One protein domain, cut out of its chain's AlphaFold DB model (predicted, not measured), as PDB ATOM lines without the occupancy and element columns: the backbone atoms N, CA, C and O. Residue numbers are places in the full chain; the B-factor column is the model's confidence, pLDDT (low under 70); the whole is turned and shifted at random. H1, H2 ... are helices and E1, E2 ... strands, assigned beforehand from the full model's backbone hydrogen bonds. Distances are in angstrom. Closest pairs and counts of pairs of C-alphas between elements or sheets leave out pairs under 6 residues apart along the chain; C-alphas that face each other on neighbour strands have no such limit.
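What this domain is: This is residues 6 to 107 of the 108 residues of the protein "LPS core biosynthesis protein" of Geobacteraceae bacterium (UniProt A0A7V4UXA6). What shape is this? A small three-stranded sheet, E1 E3 E2, has the long helix H4 along one face, giving two layers, helix over sheet; residues 101 to 107, of which 101 to 105 belong to H4, stick out. What else is there? The short helices H1, H2 and H3 only graze the sheet. The 102 printed residues, under half of them in named elements, hold four named helices and three named strands in the order H1 E1 H2 E2 E3 H3 H4; the sheet is mixed, and so is the class, helices and strands. How large is it? It is compact, with a radius of gyration of the C-alphas of 14.2 A, and elongated, spanning 49 by 29 by 23 A.

How they stand to each other: What comes first? H1, residues 6 to 12, has its closest C-alphas to E1, residues 17 to 21, at Ala 11 and Val 17, 6.3 A. How do the strands pair? E1 and E3, residues 54 to 58, are parallel at 19 degrees, with N 19 and O 55 within hydrogen-bond range at 2.8 A. E2, residues 49 to 51, and E3 form an antiparallel hairpin, with N 51 and O 54 at 2.8 A. Where are the later helices? H2, residues 26 to 29, and H3, residues 79 to 82, are too short for any O i to N i+4 pair. H4, residues 86 to 105, lies over E1 and E3, height over the sheet 8.8 A, along the strands, at 12 degrees to E3 on the local plane; its closest C-alphas to E1 are Val 93 and Val 18, 6.5 A. In H1 and H4 every such pair is within hydrogen-bond range.

Where its parts are: Where does H1 begin? C-alpha 6 is at (-38.868, -10.288, -6.483). How long are the longer elements? H4 measures 28.9 A, E3 13.0 A and E1 12.6 A, and H4 ends with C-alpha 105 at (-11.987, -14.381, -11.997).

The domain as a whole: Is it cut, and which links are long? The printed part has no cut; the links H2 to E2 and E3 to H3 are long. Where is confidence low? Residues 106 to 107 are under 70 in pLDDT.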
ATOM      1  N   VAL A   6     -40.235 -10.555  -6.961       95.94
ATOM      2  CA  VAL A   6     -38.868 -10.288  -6.483       95.94
ATOM      3  C   VAL A   6     -37.866 -11.309  -7.030       95.94
ATOM      4  O   VAL A   6     -36.753 -10.933  -7.392       95.94
ATOM      5  N   THR A   7     -38.254 -12.582  -7.145       96.50
ATOM      6  CA  THR A   7     -37.403 -13.625  -7.744       96.50
ATOM      7  C   THR A   7     -37.172 -13.353  -9.228       96.50
ATOM      8  O   THR A   7     -36.041 -13.452  -9.700       96.50
ATOM      9  N   HIS A   8     -38.224 -12.939  -9.942       95.19
ATOM     10  CA  HIS A   8     -38.128 -12.537 -11.346       95.19
ATOM     11  C   HIS A   8     -37.227 -11.316 -11.526       95.19
ATOM     12  O   HIS A   8     -36.336 -11.334 -12.369       95.19
ATOM     13  N   LEU A   9     -37.379 -10.287 -10.685       95.38
ATOM     14  CA  LEU A   9     -36.507  -9.114 -10.717       95.38
ATOM     15  C   LEU A   9     -35.041  -9.504 -10.492       95.38
ATOM     16  O   LEU A   9     -34.183  -9.114 -11.281       95.38
ATOM     17  N   ALA A  10     -34.753 -10.318  -9.471       95.06
ATOM     18  CA  ALA A  10     -33.398 -10.783  -9.183       95.06
ATOM     19  C   ALA A  10     -32.772 -11.500 -10.392       95.06
ATOM     20  O   ALA A  10     -31.656 -11.164 -10.789       95.06
ATOM     21  N   ALA A  11     -33.511 -12.406 -11.037       93.62
ATOM     22  CA  ALA A  11     -33.038 -13.163 -12.196       93.62
ATOM     23  C   ALA A  11     -32.561 -12.274 -13.358       93.62
ATOM     24  O   ALA A  11     -31.573 -12.597 -14.020       93.62
ATOM     25  N   THR A  12     -33.180 -11.106 -13.549       91.62
ATOM     26  CA  THR A  12     -32.784 -10.172 -14.618       91.62
ATOM     27  C   THR A  12     -31.468  -9.438 -14.358       91.62
ATOM     28  O   THR A  12     -30.868  -8.901 -15.287       91.62
ATOM     29  N   THR A  13     -30.979  -9.428 -13.116       91.81
ATOM     30  CA  THR A  13     -29.746  -8.711 -12.742       91.81
ATOM     31  C   THR A  13     -28.475  -9.542 -12.946       91.81
ATOM     32  O   THR A  13     -27.366  -9.009 -12.918       91.81
ATOM     33  N   GLY A  14     -28.615 -10.848 -13.199       88.50
ATOM     34  CA  GLY A  14     -27.489 -11.774 -13.339       88.50
ATOM     35  C   GLY A  14     -26.885 -12.247 -12.015       88.50
ATOM     36  O   GLY A  14     -25.838 -12.887 -12.033       88.50
ATOM     37  N   VAL A  15     -27.521 -11.958 -10.875       91.75
ATOM     38  CA  VAL A  15     -27.145 -12.574  -9.593       91.75
ATOM     39  C   VAL A  15     -27.517 -14.060  -9.584       91.75
ATOM     40  O   VAL A  15     -28.528 -14.426 -10.185       91.75
ATOM     41  N   PRO A  16     -26.753 -14.932  -8.911       95.38
ATOM     42  CA  PRO A  16     -27.182 -16.297  -8.621       95.38
ATOM     43  C   PRO A  16     -28.582 -16.360  -7.992       95.38
ATOM     44  O   PRO A  16     -28.845 -15.687  -6.993       95.38
ATOM     45  N   VAL A  17     -29.478 -17.179  -8.548       96.31
ATOM     46  CA  VAL A  17     -30.845 -17.360  -8.038       96.31
ATOM     47  C   VAL A  17     -31.139 -18.837  -7.822       96.31
ATOM     48  O   VAL A  17     -31.134 -19.621  -8.762       96.31
ATOM     49  N   VAL A  18     -31.506 -19.198  -6.592       97.88
ATOM     50  CA  VAL A  18     -32.232 -20.443  -6.312       97.88
ATOM     51  C   VAL A  18     -33.701 -20.098  -6.084       97.88
ATOM     52  O   VAL A  18     -34.025 -19.274  -5.220       97.88
ATOM     53  N   ALA A  19     -34.594 -20.692  -6.868       97.25
ATOM     54  CA  ALA A  19     -36.032 -20.470  -6.818       97.25
ATOM     55  C   ALA A  19     -36.762 -21.755  -6.400       97.25
ATOM     56  O   ALA A  19     -36.493 -22.817  -6.946       97.25
ATOM     57  N   LEU A  20     -37.670 -21.671  -5.424       97.56
ATOM     58  CA  LEU A  20     -38.387 -22.827  -4.874       97.56
ATOM     59  C   LEU A  20     -39.822 -22.844  -5.394       97.56
ATOM     60  O   LEU A  20     -40.569 -21.885  -5.180       97.56
ATOM     61  N   TYR A  21     -40.184 -23.913  -6.095       96.69
ATOM     62  CA  TYR A  21     -41.462 -24.068  -6.780       96.69
ATOM     63  C   TYR A  21     -42.202 -25.282  -6.217       96.69
ATOM     64  O   TYR A  21     -41.653 -26.376  -6.092       96.69
ATOM     65  N   GLY A  22     -43.469 -25.070  -5.866       95.62
ATOM     66  CA  GLY A  22     -44.377 -26.112  -5.397       95.62
ATOM     67  C   GLY A  22     -45.409 -26.437  -6.476       95.62
ATOM     68  O   GLY A  22     -45.056 -27.062  -7.473       95.62
ATOM     69  N   PRO A  23     -46.672 -26.006  -6.320       96.25
ATOM     70  CA  PRO A  23     -47.731 -26.283  -7.290       96.25
ATOM     71  C   PRO A  23     -47.587 -25.489  -8.597       96.25
ATOM     72  O   PRO A  23     -48.185 -25.874  -9.597       96.25
ATOM     73  N   THR A  24     -46.815 -24.398  -8.605       95.38
ATOM     74  CA  THR A  24     -46.593 -23.538  -9.774       95.38
ATOM     75  C   THR A  24     -46.056 -24.311 -10.980       95.38
ATOM     76  O   THR A  24     -45.091 -25.059 -10.859       95.38
ATOM     77  N   ILE A  25     -46.629 -24.055 -12.158       95.12
ATOM     78  CA  ILE A  25     -46.171 -24.583 -13.454       95.12
ATOM     79  C   ILE A  25     -44.868 -23.873 -13.854       95.12
ATOM     80  O   ILE A  25     -44.900 -22.727 -14.315       95.12
ATOM     81  N   ALA A  26     -43.727 -24.527 -13.627       93.25
ATOM     82  CA  ALA A  26     -42.408 -23.931 -13.816       93.25
ATOM     83  C   ALA A  26     -42.125 -23.624 -15.292       93.25
ATOM     84  O   ALA A  26     -41.577 -22.568 -15.580       93.25
ATOM     85  N   GLU A  27     -42.608 -24.445 -16.227       90.44
ATOM     86  CA  GLU A  27     -42.410 -24.235 -17.670       90.44
ATOM     87  C   GLU A  27     -43.007 -22.910 -18.162       90.44
ATOM     88  O   GLU A  27     -42.608 -22.369 -19.191       90.44
ATOM     89  N   ARG A  28     -43.990 -22.375 -17.427       90.81
ATOM     90  CA  ARG A  28     -44.649 -21.109 -17.749       90.81
ATOM     91  C   ARG A  28     -44.121 -19.935 -16.933       90.81
ATOM     92  O   ARG A  28     -44.116 -18.810 -17.430       90.81
ATOM     93  N   TRP A  29     -43.761 -20.178 -15.677       92.81
ATOM     94  CA  TRP A  29     -43.536 -19.122 -14.690       92.81
ATOM     95  C   TRP A  29     -42.133 -19.123 -14.090       92.81
ATOM     96  O   TRP A  29     -41.886 -18.346 -13.173       92.81
ATOM     97  N   SER A  30     -41.210 -19.968 -14.554       93.44
ATOM     98  CA  SER A  30     -39.826 -19.944 -14.075       93.44
ATOM     99  C   SER A  30     -39.170 -18.585 -14.355       93.44
ATOM    100  O   SER A  30     -39.429 -17.988 -15.404       93.44
ATOM    101  N   PRO A  31     -38.296 -18.093 -13.461       93.81
ATOM    102  CA  PRO A  31     -37.549 -16.868 -13.698       93.81
ATOM    103  C   PRO A  31     -36.689 -16.962 -14.959       93.81
ATOM    104  O   PRO A  31     -35.949 -17.925 -15.158       93.81
ATOM    105  N   TRP A  32     -36.774 -15.929 -15.791       91.25
ATOM    106  CA  TRP A  32     -36.108 -15.893 -17.085       91.25
ATOM    107  C   TRP A  32     -34.607 -15.617 -16.950       91.25
ATOM    108  O   TRP A  32     -34.201 -14.606 -16.371       91.25
ATOM    109  N   ASN A  33     -33.768 -16.459 -17.561       89.62
ATOM    110  CA  ASN A  33     -32.348 -16.143 -17.733       89.62
ATOM    111  C   ASN A  33     -32.141 -15.139 -18.881       89.62
ATOM    112  O   ASN A  33     -32.052 -15.520 -20.047       89.62
ATOM    113  N   SER A  34     -32.011 -13.854 -18.547       86.31
ATOM    114  CA  SER A  34     -31.823 -12.774 -19.531       86.31
ATOM    115  C   SER A  34     -30.483 -12.804 -20.274       86.31
ATOM    116  O   SER A  34     -30.312 -12.055 -21.232       86.31
ATOM    117  N   ARG A  35     -29.521 -13.625 -19.833       83.88
ATOM    118  CA  ARG A  35     -28.194 -13.761 -20.460       83.88
ATOM    119  C   ARG A  35     -28.051 -15.040 -21.292       83.88
ATOM    120  O   ARG A  35     -27.022 -15.214 -21.936       83.88
ATOM    121  N   GLY A  36     -29.034 -15.938 -21.237       81.75
ATOM    122  CA  GLY A  36     -29.024 -17.222 -21.936       81.75
ATOM    123  C   GLY A  36     -29.777 -17.193 -23.262       81.75
ATOM    124  O   GLY A  36     -30.494 -16.245 -23.580       81.75
ATOM    125  N   GLU A  37     -29.637 -18.271 -24.029       84.38
ATOM    126  CA  GLU A  37     -30.465 -18.486 -25.214       84.38
ATOM    127  C   GLU A  37     -31.915 -18.782 -24.811       84.38
ATOM    128  O   GLU A  37     -32.180 -19.410 -23.785       84.38
ATOM    129  N   VAL A  38     -32.869 -18.398 -25.661       79.06
ATOM    130  CA  VAL A  38     -34.307 -18.643 -25.440       79.06
ATOM    131  C   VAL A  38     -34.610 -20.129 -25.210       79.06
ATOM    132  O   VAL A  38     -35.479 -20.461 -24.412       79.06
ATOM    133  N   ALA A  39     -33.874 -21.028 -25.867       78.56
ATOM    134  CA  ALA A  39     -34.065 -22.472 -25.747       78.56
ATOM    135  C   ALA A  39     -33.649 -23.052 -24.381       78.56
ATOM    136  O   ALA A  39     -33.975 -24.196 -24.090       78.56
ATOM    137  N   GLN A  40     -32.930 -22.293 -23.544       73.69
ATOM    138  CA  GLN A  40     -32.406 -22.771 -22.259       73.69
ATOM    139  C   GLN A  40     -33.406 -22.651 -21.101       73.69
ATOM    140  O   GLN A  40     -33.096 -23.080 -19.987       73.69
ATOM    141  N   GLN A  41     -34.573 -22.039 -21.319       80.69
ATOM    142  CA  GLN A  41     -35.599 -21.910 -20.278       80.69
ATOM    143  C   GLN A  41     -36.077 -23.283 -19.823       80.69
ATOM    144  O   GLN A  41     -36.132 -24.182 -20.650       80.69
ATOM    145  N   CYS A  42     -36.418 -23.412 -18.534       77.00
ATOM    146  CA  CYS A  42     -36.826 -24.660 -17.881       77.00
ATOM    147  C   CYS A  42     -37.925 -25.385 -18.681       77.00
ATOM    148  O   CYS A  42     -39.095 -25.011 -18.561       77.00
ATOM    149  N   PRO A  43     -37.584 -26.396 -19.506       78.62
ATOM    150  CA  PRO A  43     -38.550 -27.032 -20.390       78.62
ATOM    151  C   PRO A  43     -39.141 -28.294 -19.758       78.62
ATOM    152  O   PRO A  43     -40.164 -28.787 -20.230       78.62
ATOM    153  N   GLU A  44     -38.494 -28.833 -18.718       88.94
ATOM    154  CA  GLU A  44     -38.944 -30.059 -18.084       88.94
ATOM    155  C   GLU A  44     -40.136 -29.767 -17.181       88.94
ATOM    156  O   GLU A  44     -40.142 -28.761 -16.460       88.94
ATOM    157  N   PRO A  45     -41.116 -30.681 -17.146       89.25
ATOM    158  CA  PRO A  45     -42.349 -30.435 -16.430       89.25
ATOM    159  C   PRO A  45     -42.174 -30.363 -14.921       89.25
ATOM    160  O   PRO A  45     -43.029 -29.828 -14.238       89.25
ATOM    161  N   ARG A  46     -41.101 -30.934 -14.371       93.69
ATOM    162  CA  ARG A  46     -40.878 -31.043 -12.926       93.69
ATOM    163  C   ARG A  46     -39.427 -31.377 -12.621       93.69
ATOM    164  O   ARG A  46     -38.675 -31.789 -13.498       93.69
ATOM    165  N   GLY A  47     -39.066 -31.283 -11.345       95.56
ATOM    166  CA  GLY A  47     -37.723 -31.601 -10.866       95.56
ATOM    167  C   GLY A  47     -36.836 -30.368 -10.716       95.56
ATOM    168  O   GLY A  47     -37.217 -29.249 -11.067       95.56
ATOM    169  N   THR A  48     -35.643 -30.579 -10.162       96.44
ATOM    170  CA  THR A  48     -34.630 -29.528 -10.051       96.44
ATOM    171  C   THR A  48     -33.956 -29.301 -11.396       96.44
ATOM    172  O   THR A  48     -33.439 -30.239 -11.996       96.44
ATOM    173  N   GLN A  49     -33.942 -28.050 -11.850       94.12
ATOM    174  CA  GLN A  49     -33.448 -27.655 -13.166       94.12
ATOM    175  C   GLN A  49     -32.545 -26.431 -13.056       94.12
ATOM    176  O   GLN A  49     -32.752 -25.575 -12.194       94.12
ATOM    177  N   ARG A  50     -31.554 -26.332 -13.947       93.31
ATOM    178  CA  ARG A  50     -30.626 -25.200 -14.018       93.31
ATOM    179  C   ARG A  50     -30.692 -24.537 -15.386       93.31
ATOM    180  O   ARG A  50     -30.458 -25.186 -16.401       93.31
ATOM    181  N   THR A  51     -30.862 -23.221 -15.378       91.81
ATOM    182  CA  THR A  51     -30.756 -22.356 -16.552       91.81
ATOM    183  C   THR A  51     -29.764 -21.234 -16.239       91.81
ATOM    184  O   THR A  51     -30.094 -20.247 -15.586       91.81
ATOM    185  N   GLY A  52     -28.513 -21.376 -16.684       90.81
ATOM    186  CA  GLY A  52     -27.458 -20.390 -16.420       90.81
ATOM    187  C   GLY A  52     -27.147 -20.224 -14.925       90.81
ATOM    188  O   GLY A  52     -26.719 -21.175 -14.264       90.81
ATOM    189  N   ASN A  53     -27.343 -19.006 -14.410       92.56
ATOM    190  CA  ASN A  53     -27.172 -18.612 -13.003       92.56
ATOM    191  C   ASN A  53     -28.437 -18.833 -12.149       92.56
ATOM    192  O   ASN A  53     -28.528 -18.313 -11.038       92.56
ATOM    193  N   ILE A  54     -29.419 -19.565 -12.673       95.19
ATOM    194  CA  ILE A  54     -30.708 -19.812 -12.033       95.19
ATOM    195  C   ILE A  54     -30.878 -21.319 -11.831       95.19
ATOM    196  O   ILE A  54     -30.729 -22.087 -12.780       95.19
ATOM    197  N   ILE A  55     -31.220 -21.739 -10.614       96.88
ATOM    198  CA  ILE A  55     -31.686 -23.093 -10.304       96.88
ATOM    199  C   ILE A  55     -33.125 -23.008  -9.802       96.88
ATOM    200  O   ILE A  55     -33.405 -22.316  -8.823       96.88
ATOM    201  N   VAL A  56     -34.033 -23.733 -10.447       97.56
ATOM    202  CA  VAL A  56     -35.404 -23.946  -9.975       97.56
ATOM    203  C   VAL A  56     -35.453 -25.299  -9.278       97.56
ATOM    204  O   VAL A  56     -35.118 -26.317  -9.875       97.56
ATOM    205  N   ILE A  57     -35.861 -25.322  -8.013       97.81
ATOM    206  CA  ILE A  57     -36.095 -26.542  -7.242       97.81
ATOM    207  C   ILE A  57     -37.596 -26.799  -7.200       97.81
ATOM    208  O   ILE A  57     -38.346 -26.012  -6.625       97.81
ATOM    209  N   GLN A  58     -38.011 -27.930  -7.759       97.31
ATOM    210  CA  GLN A  58     -39.374 -28.432  -7.683       97.31
ATOM    211  C   GLN A  58     -39.339 -29.945  -7.482       97.31
ATOM    212  O   GLN A  58     -38.476 -30.634  -8.028       97.31
ATOM    213  N   LYS A  59     -40.264 -30.493  -6.691       97.38
ATOM    214  CA  LYS A  59     -40.339 -31.947  -6.513       97.38
ATOM    215  C   LYS A  59     -40.711 -32.632  -7.825       97.38
ATOM    216  O   LYS A  59     -41.630 -32.212  -8.515       97.38
ATOM    217  N   GLY A  60     -40.029 -33.732  -8.131       96.56
ATOM    218  CA  GLY A  60     -40.305 -34.576  -9.296       96.56
ATOM    219  C   GLY A  60     -41.500 -35.518  -9.119       96.56
ATOM    220  O   GLY A  60     -41.493 -36.604  -9.684       96.56
ATOM    221  N   TRP A  61     -42.488 -35.166  -8.295       96.81
ATOM    222  CA  TRP A  61     -43.649 -36.024  -8.040       96.81
ATOM    223  C   TRP A  61     -44.630 -36.003  -9.211       96.81
ATOM    224  O   TRP A  61     -44.763 -34.988  -9.889       96.81
ATOM    225  N   ASP A  62     -45.397 -37.080  -9.387       96.12
ATOM    226  CA  ASP A  62     -46.351 -37.198 -10.498       96.12
ATOM    227  C   ASP A  62     -47.419 -36.100 -10.513       96.12
ATOM    228  O   ASP A  62     -47.833 -35.656 -11.584       96.12
ATOM    229  N   CYS A  63     -47.836 -35.634  -9.334       95.19
ATOM    230  CA  CYS A  63     -48.816 -34.563  -9.188       95.19
ATOM    231  C   CYS A  63     -48.216 -33.151  -9.275       95.19
ATOM    232  O   CYS A  63     -48.960 -32.185  -9.149       95.19
ATOM    233  N   VAL A  64     -46.900 -33.009  -9.437       96.56
ATOM    234  CA  VAL A  64     -46.215 -31.714  -9.484       96.56
ATOM    235  C   VAL A  64     -45.764 -31.434 -10.920       96.56
ATOM    236  O   VAL A  64     -45.170 -32.326 -11.534       96.56
ATOM    237  N   PRO A  65     -46.010 -30.220 -11.445       95.88
ATOM    238  CA  PRO A  65     -46.847 -29.146 -10.906       95.88
ATOM    239  C   PRO A  65     -48.343 -29.474 -11.023       95.88
ATOM    240  O   PRO A  65     -48.788 -30.052 -12.011       95.88
ATOM    241  N   CYS A  66     -49.147 -29.061 -10.037       95.88
ATOM    242  CA  CYS A  66     -50.610 -29.216 -10.090       95.88
ATOM    243  C   CYS A  66     -51.363 -27.923 -10.430       95.88
ATOM    244  O   CYS A  66     -52.566 -27.977 -10.662       95.88
ATOM    245  N   GLY A  67     -50.697 -26.765 -10.414       95.56
ATOM    246  CA  GLY A  67     -51.297 -25.454 -10.678       95.56
ATOM    247  C   GLY A  67     -52.300 -24.960  -9.625       95.56
ATOM    248  O   GLY A  67     -52.954 -23.949  -9.857       95.56
ATOM    249  N   LYS A  68     -52.440 -25.659  -8.492       96.38
ATOM    250  CA  LYS A  68     -53.423 -25.352  -7.441       96.38
ATOM    251  C   LYS A  68     -52.951 -24.258  -6.483       96.38
ATOM    252  O   LYS A  68     -51.751 -24.084  -6.261       96.38
ATOM    253  N   SER A  69     -53.902 -23.580  -5.844       93.44
ATOM    254  CA  SER A  69     -53.633 -22.647  -4.745       93.44
ATOM    255  C   SER A  69     -53.459 -23.438  -3.444       93.44
ATOM    256  O   SER A  69     -54.422 -23.678  -2.728       93.44
ATOM    257  N   GLY A  70     -52.259 -23.948  -3.155       90.62
ATOM    258  CA  GLY A  70     -52.093 -24.976  -2.113       90.62
ATOM    259  C   GLY A  70     -52.540 -26.360  -2.603       90.62
ATOM    260  O   GLY A  70     -53.348 -26.479  -3.521       90.62
ATOM    261  N   CYS A  71     -52.014 -27.449  -2.044       87.81
ATOM    262  CA  CYS A  71     -52.274 -28.785  -2.612       87.81
ATOM    263  C   CYS A  71     -53.624 -29.409  -2.214       87.81
ATOM    264  O   CYS A  71     -53.886 -30.551  -2.587       87.81
ATOM    265  N   ASP A  72     -54.492 -28.673  -1.523       94.06
ATOM    266  CA  ASP A  72     -55.934 -28.935  -1.410       94.06
ATOM    267  C   ASP A  72     -56.786 -27.878  -2.148       94.06
ATOM    268  O   ASP A  72     -58.011 -27.921  -2.081       94.06
ATOM    269  N   ASP A  73     -56.138 -26.968  -2.886       94.75
ATOM    270  CA  ASP A  73     -56.725 -25.830  -3.607       94.75
ATOM    271  C   ASP A  73     -57.437 -24.789  -2.717       94.75
ATOM    272  O   ASP A  73     -58.285 -24.029  -3.180       94.75
ATOM    273  N   THR A  74     -57.099 -24.728  -1.422       94.38
ATOM    274  CA  THR A  74     -57.722 -23.796  -0.458       94.38
ATOM    275  C   THR A  74     -56.888 -22.550  -0.134       94.38
ATOM    276  O   THR A  74     -57.274 -21.738   0.707       94.38
ATOM    277  N   GLY A  75     -55.738 -22.383  -0.779       89.19
ATOM    278  CA  GLY A  75     -54.744 -21.334  -0.525       89.19
ATOM    279  C   GLY A  75     -53.794 -21.633   0.635       89.19
ATOM    280  O   GLY A  75     -53.059 -20.748   1.068       89.19
ATOM    281  N   LYS A  76     -53.829 -22.859   1.163       91.25
ATOM    282  CA  LYS A  76     -53.013 -23.293   2.300       91.25
ATOM    283  C   LYS A  76     -51.711 -23.950   1.833       91.25
ATOM    284  O   LYS A  76     -51.155 -23.632   0.783       91.25
ATOM    285  N   GLU A  77     -51.186 -24.846   2.658       94.56
ATOM    286  CA  GLU A  77     -49.898 -25.481   2.453       94.56
ATOM    287  C   GLU A  77     -49.847 -26.321   1.175       94.56
ATOM    288  O   GLU A  77     -50.826 -26.898   0.697       94.56
ATOM    289  N   SER A  78     -48.642 -26.397   0.626       96.62
ATOM    290  CA  SER A  78     -48.309 -27.293  -0.470       96.62
ATOM    291  C   SER A  78     -47.287 -28.302   0.042       96.62
ATOM    292  O   SER A  78     -46.132 -27.911   0.211       96.62
ATOM    293  N   PRO A  79     -47.647 -29.577   0.283       96.88
ATOM    294  CA  PRO A  79     -46.695 -30.588   0.735       96.88
ATOM    295  C   PRO A  79     -45.492 -30.707  -0.204       96.88
ATOM    296  O   PRO A  79     -44.366 -30.826   0.256       96.88
ATOM    297  N   CYS A  80     -45.692 -30.550  -1.517       96.31
ATOM    298  CA  CYS A  80     -44.586 -30.548  -2.476       96.31
ATOM    299  C   CYS A  80     -43.565 -29.421  -2.247       96.31
ATOM    300  O   CYS A  80     -42.397 -29.596  -2.579       96.31
ATOM    301  N   LEU A  81     -43.986 -28.284  -1.684       95.81
ATOM    302  CA  LEU A  81     -43.093 -27.190  -1.312       95.81
ATOM    303  C   LEU A  81     -42.460 -27.434   0.066       95.81
ATOM    304  O   LEU A  81     -41.273 -27.178   0.232       95.81
ATOM    305  N   GLN A  82     -43.235 -27.945   1.030       96.19
ATOM    306  CA  GLN A  82     -42.770 -28.227   2.398       96.19
ATOM    307  C   GLN A  82     -41.714 -29.336   2.450       96.19
ATOM    308  O   GLN A  82     -40.801 -29.282   3.263       96.19
ATOM    309  N   GLU A  83     -41.799 -30.310   1.547       97.50
ATOM    310  CA  GLU A  83     -40.830 -31.403   1.461       97.50
ATOM    311  C   GLU A  83     -39.508 -30.989   0.796       97.50
ATOM    312  O   GLU A  83     -38.601 -31.812   0.671       97.50
ATOM    313  N   ILE A  84     -39.362 -29.753   0.297       97.88
ATOM    314  CA  ILE A  84     -38.066 -29.277  -0.209       97.88
ATOM    315  C   ILE A  84     -37.092 -29.181   0.966       97.88
ATOM    316  O   ILE A  84     -37.244 -28.352   1.861       97.88
ATOM    317  N   GLU A  85     -36.063 -30.022   0.937       97.88
ATOM    318  CA  GLU A  85     -35.101 -30.109   2.025       97.88
ATOM    319  C   GLU A  85     -34.134 -28.928   1.998       97.88
ATOM    320  O   GLU A  85     -33.645 -28.508   0.948       97.88
ATOM    321  N   THR A  86     -33.780 -28.431   3.181       98.25
ATOM    322  CA  THR A  86     -32.793 -27.355   3.322       98.25
ATOM    323  C   THR A  86     -31.436 -27.743   2.735       98.25
ATOM    324  O   THR A  86     -30.784 -26.896   2.129       98.25
ATOM    325  N   GLY A  87     -31.037 -29.016   2.841       98.31
ATOM    326  CA  GLY A  87     -29.810 -29.539   2.232       98.31
ATOM    327  C   GLY A  87     -29.776 -29.342   0.715       98.31
ATOM    328  O   GLY A  87     -28.814 -28.784   0.196       98.31
ATOM    329  N   GLN A  88     -30.869 -29.681   0.027       97.75
ATOM    330  CA  GLN A  88     -31.020 -29.493  -1.421       97.75
ATOM    331  C   GLN A  88     -30.896 -28.015  -1.831       97.75
ATOM    332  O   GLN A  88     -30.317 -27.682  -2.871       97.75
ATOM    333  N   VAL A  89     -31.435 -27.110  -1.007       98.38
ATOM    334  CA  VAL A  89     -31.326 -25.662  -1.233       98.38
ATOM    335  C   VAL A  89     -29.884 -25.192  -1.055       98.38
ATOM    336  O   VAL A  89     -29.372 -24.476  -1.912       98.38
ATOM    337  N   LEU A  90     -29.224 -25.596   0.033       98.44
ATOM    338  CA  LEU A  90     -27.847 -25.197   0.332       98.44
ATOM    339  C   LEU A  90     -26.860 -25.709  -0.721       98.44
ATOM    340  O   LEU A  90     -25.993 -24.951  -1.146       98.44
ATOM    341  N   GLU A  91     -27.032 -26.944  -1.190       98.25
ATOM    342  CA  GLU A  91     -26.237 -27.510  -2.283       98.25
ATOM    343  C   GLU A  91     -26.404 -26.696  -3.573       98.25
ATOM    344  O   GLU A  91     -25.422 -26.291  -4.190       98.25
ATOM    345  N   SER A  92     -27.644 -26.350  -3.934       98.00
ATOM    346  CA  SER A  92     -27.921 -25.521  -5.115       98.00
ATOM    347  C   SER A  92     -27.304 -24.122  -5.006       98.00
ATOM    348  O   SER A  92     -26.807 -23.579  -5.995       98.00
ATOM    349  N   VAL A  93     -27.315 -23.525  -3.810       98.00
ATOM    350  CA  VAL A  93     -26.665 -22.231  -3.559       98.00
ATOM    351  C   VAL A  93     -25.150 -22.352  -3.707       98.00
ATOM    352  O   VAL A  93     -24.555 -21.524  -4.397       98.00
ATOM    353  N   ALA A  94     -24.531 -23.371  -3.106       97.50
ATOM    354  CA  ALA A  94     -23.090 -23.601  -3.202       97.50
ATOM    355  C   ALA A  94     -22.646 -23.756  -4.665       97.50
ATOM    356  O   ALA A  94     -21.771 -23.018  -5.116       97.50
ATOM    357  N   LEU A  95     -23.346 -24.598  -5.435       96.69
ATOM    358  CA  LEU A  95     -23.078 -24.823  -6.859       96.69
ATOM    359  C   LEU A  95     -23.099 -23.530  -7.689       96.69
ATOM    360  O   LEU A  95     -22.293 -23.358  -8.606       96.69
ATOM    361  N   LEU A  96     -24.030 -22.615  -7.404       95.75
ATOM    362  CA  LEU A  96     -24.107 -21.348  -8.132       95.75
ATOM    363  C   LEU A  96     -23.035 -20.344  -7.698       95.75
ATOM    364  O   LEU A  96     -22.544 -19.594  -8.540       95.75
ATOM    365  N   LEU A  97     -22.687 -20.305  -6.410       94.81
ATOM    366  CA  LEU A  97     -21.661 -19.395  -5.897       94.81
ATOM    367  C   LEU A  97     -20.260 -19.788  -6.367       94.81
ATOM    368  O   LEU A  97     -19.472 -18.907  -6.702       94.81
ATOM    369  N   GLU A  98     -19.966 -21.087  -6.437       92.31
ATOM    370  CA  GLU A  98     -18.715 -21.596  -7.005       92.31
ATOM    371  C   GLU A  98     -18.578 -21.181  -8.477       92.31
ATOM    372  O   GLU A  98     -17.588 -20.555  -8.854       92.31
ATOM    373  N   GLY A  99     -19.620 -21.399  -9.288       84.75
ATOM    374  CA  GLY A  99     -19.610 -20.993 -10.698       84.75
ATOM    375  C   GLY A  99     -19.542 -19.473 -10.922       84.75
ATOM    376  O   GLY A  99     -18.914 -19.015 -11.876       84.75
ATOM    377  N   ASP A 100     -20.162 -18.666 -10.055       83.56
ATOM    378  CA  ASP A 100     -20.085 -17.197 -10.119       83.56
ATOM    379  C   ASP A 100     -18.690 -16.680  -9.728       83.56
ATOM    380  O   ASP A 100     -18.178 -15.745 -10.351       83.56
ATOM    381  N   ALA A 101     -18.035 -17.310  -8.747       79.44
ATOM    382  CA  ALA A 101     -16.664 -16.982  -8.370       79.44
ATOM    383  C   ALA A 101     -15.679 -17.249  -9.518       79.44
ATOM    384  O   ALA A 101     -14.850 -16.388  -9.820       79.44
ATOM    385  N   GLU A 102     -15.801 -18.392 -10.197       78.25
ATOM    386  CA  GLU A 102     -14.988 -18.725 -11.374       78.25
ATOM    387  C   GLU A 102     -15.219 -17.740 -12.527       78.25
ATOM    388  O   GLU A 102     -14.259 -17.232 -13.118       78.25
ATOM    389  N   ALA A 103     -16.482 -17.408 -12.818       75.38
ATOM    390  CA  ALA A 103     -16.832 -16.464 -13.877       75.38
ATOM    391  C   ALA A 103     -16.269 -15.057 -13.615       75.38
ATOM    392  O   ALA A 103     -15.820 -14.393 -14.546       75.38
ATOM    393  N   ARG A 104     -16.243 -14.600 -12.357       73.94
ATOM    394  CA  ARG A 104     -15.682 -13.287 -11.986       73.94
ATOM    395  C   ARG A 104     -14.158 -13.220 -12.069       73.94
ATOM    396  O   ARG A 104     -13.630 -12.137 -12.295       73.94
ATOM    397  N   GLN A 105     -13.454 -14.339 -11.910       70.81
ATOM    398  CA  GLN A 105     -11.987 -14.381 -11.997       70.81
ATOM    399  C   GLN A 105     -11.460 -14.264 -13.438       70.81
ATOM    400  O   GLN A 105     -10.324 -13.848 -13.634       70.81
ATOM    401  N   HIS A 106     -12.282 -14.578 -14.443       59.41
ATOM    402  CA  HIS A 106     -11.901 -14.566 -15.862       59.41
ATOM    403  C   HIS A 106     -12.245 -13.256 -16.600       59.41
ATOM    404  O   HIS A 106     -12.022 -13.157 -17.803       59.41
ATOM    405  N   VAL A 107     -12.794 -12.253 -15.903       58.78
ATOM    406  CA  VAL A 107     -13.187 -10.939 -16.469       58.78
ATOM    407  C   VAL A 107     -12.163  -9.839 -16.105       58.78
ATOM    408  O   VAL A 107     -12.480  -8.653 -16.132       58.78
TER     409      VAL A 107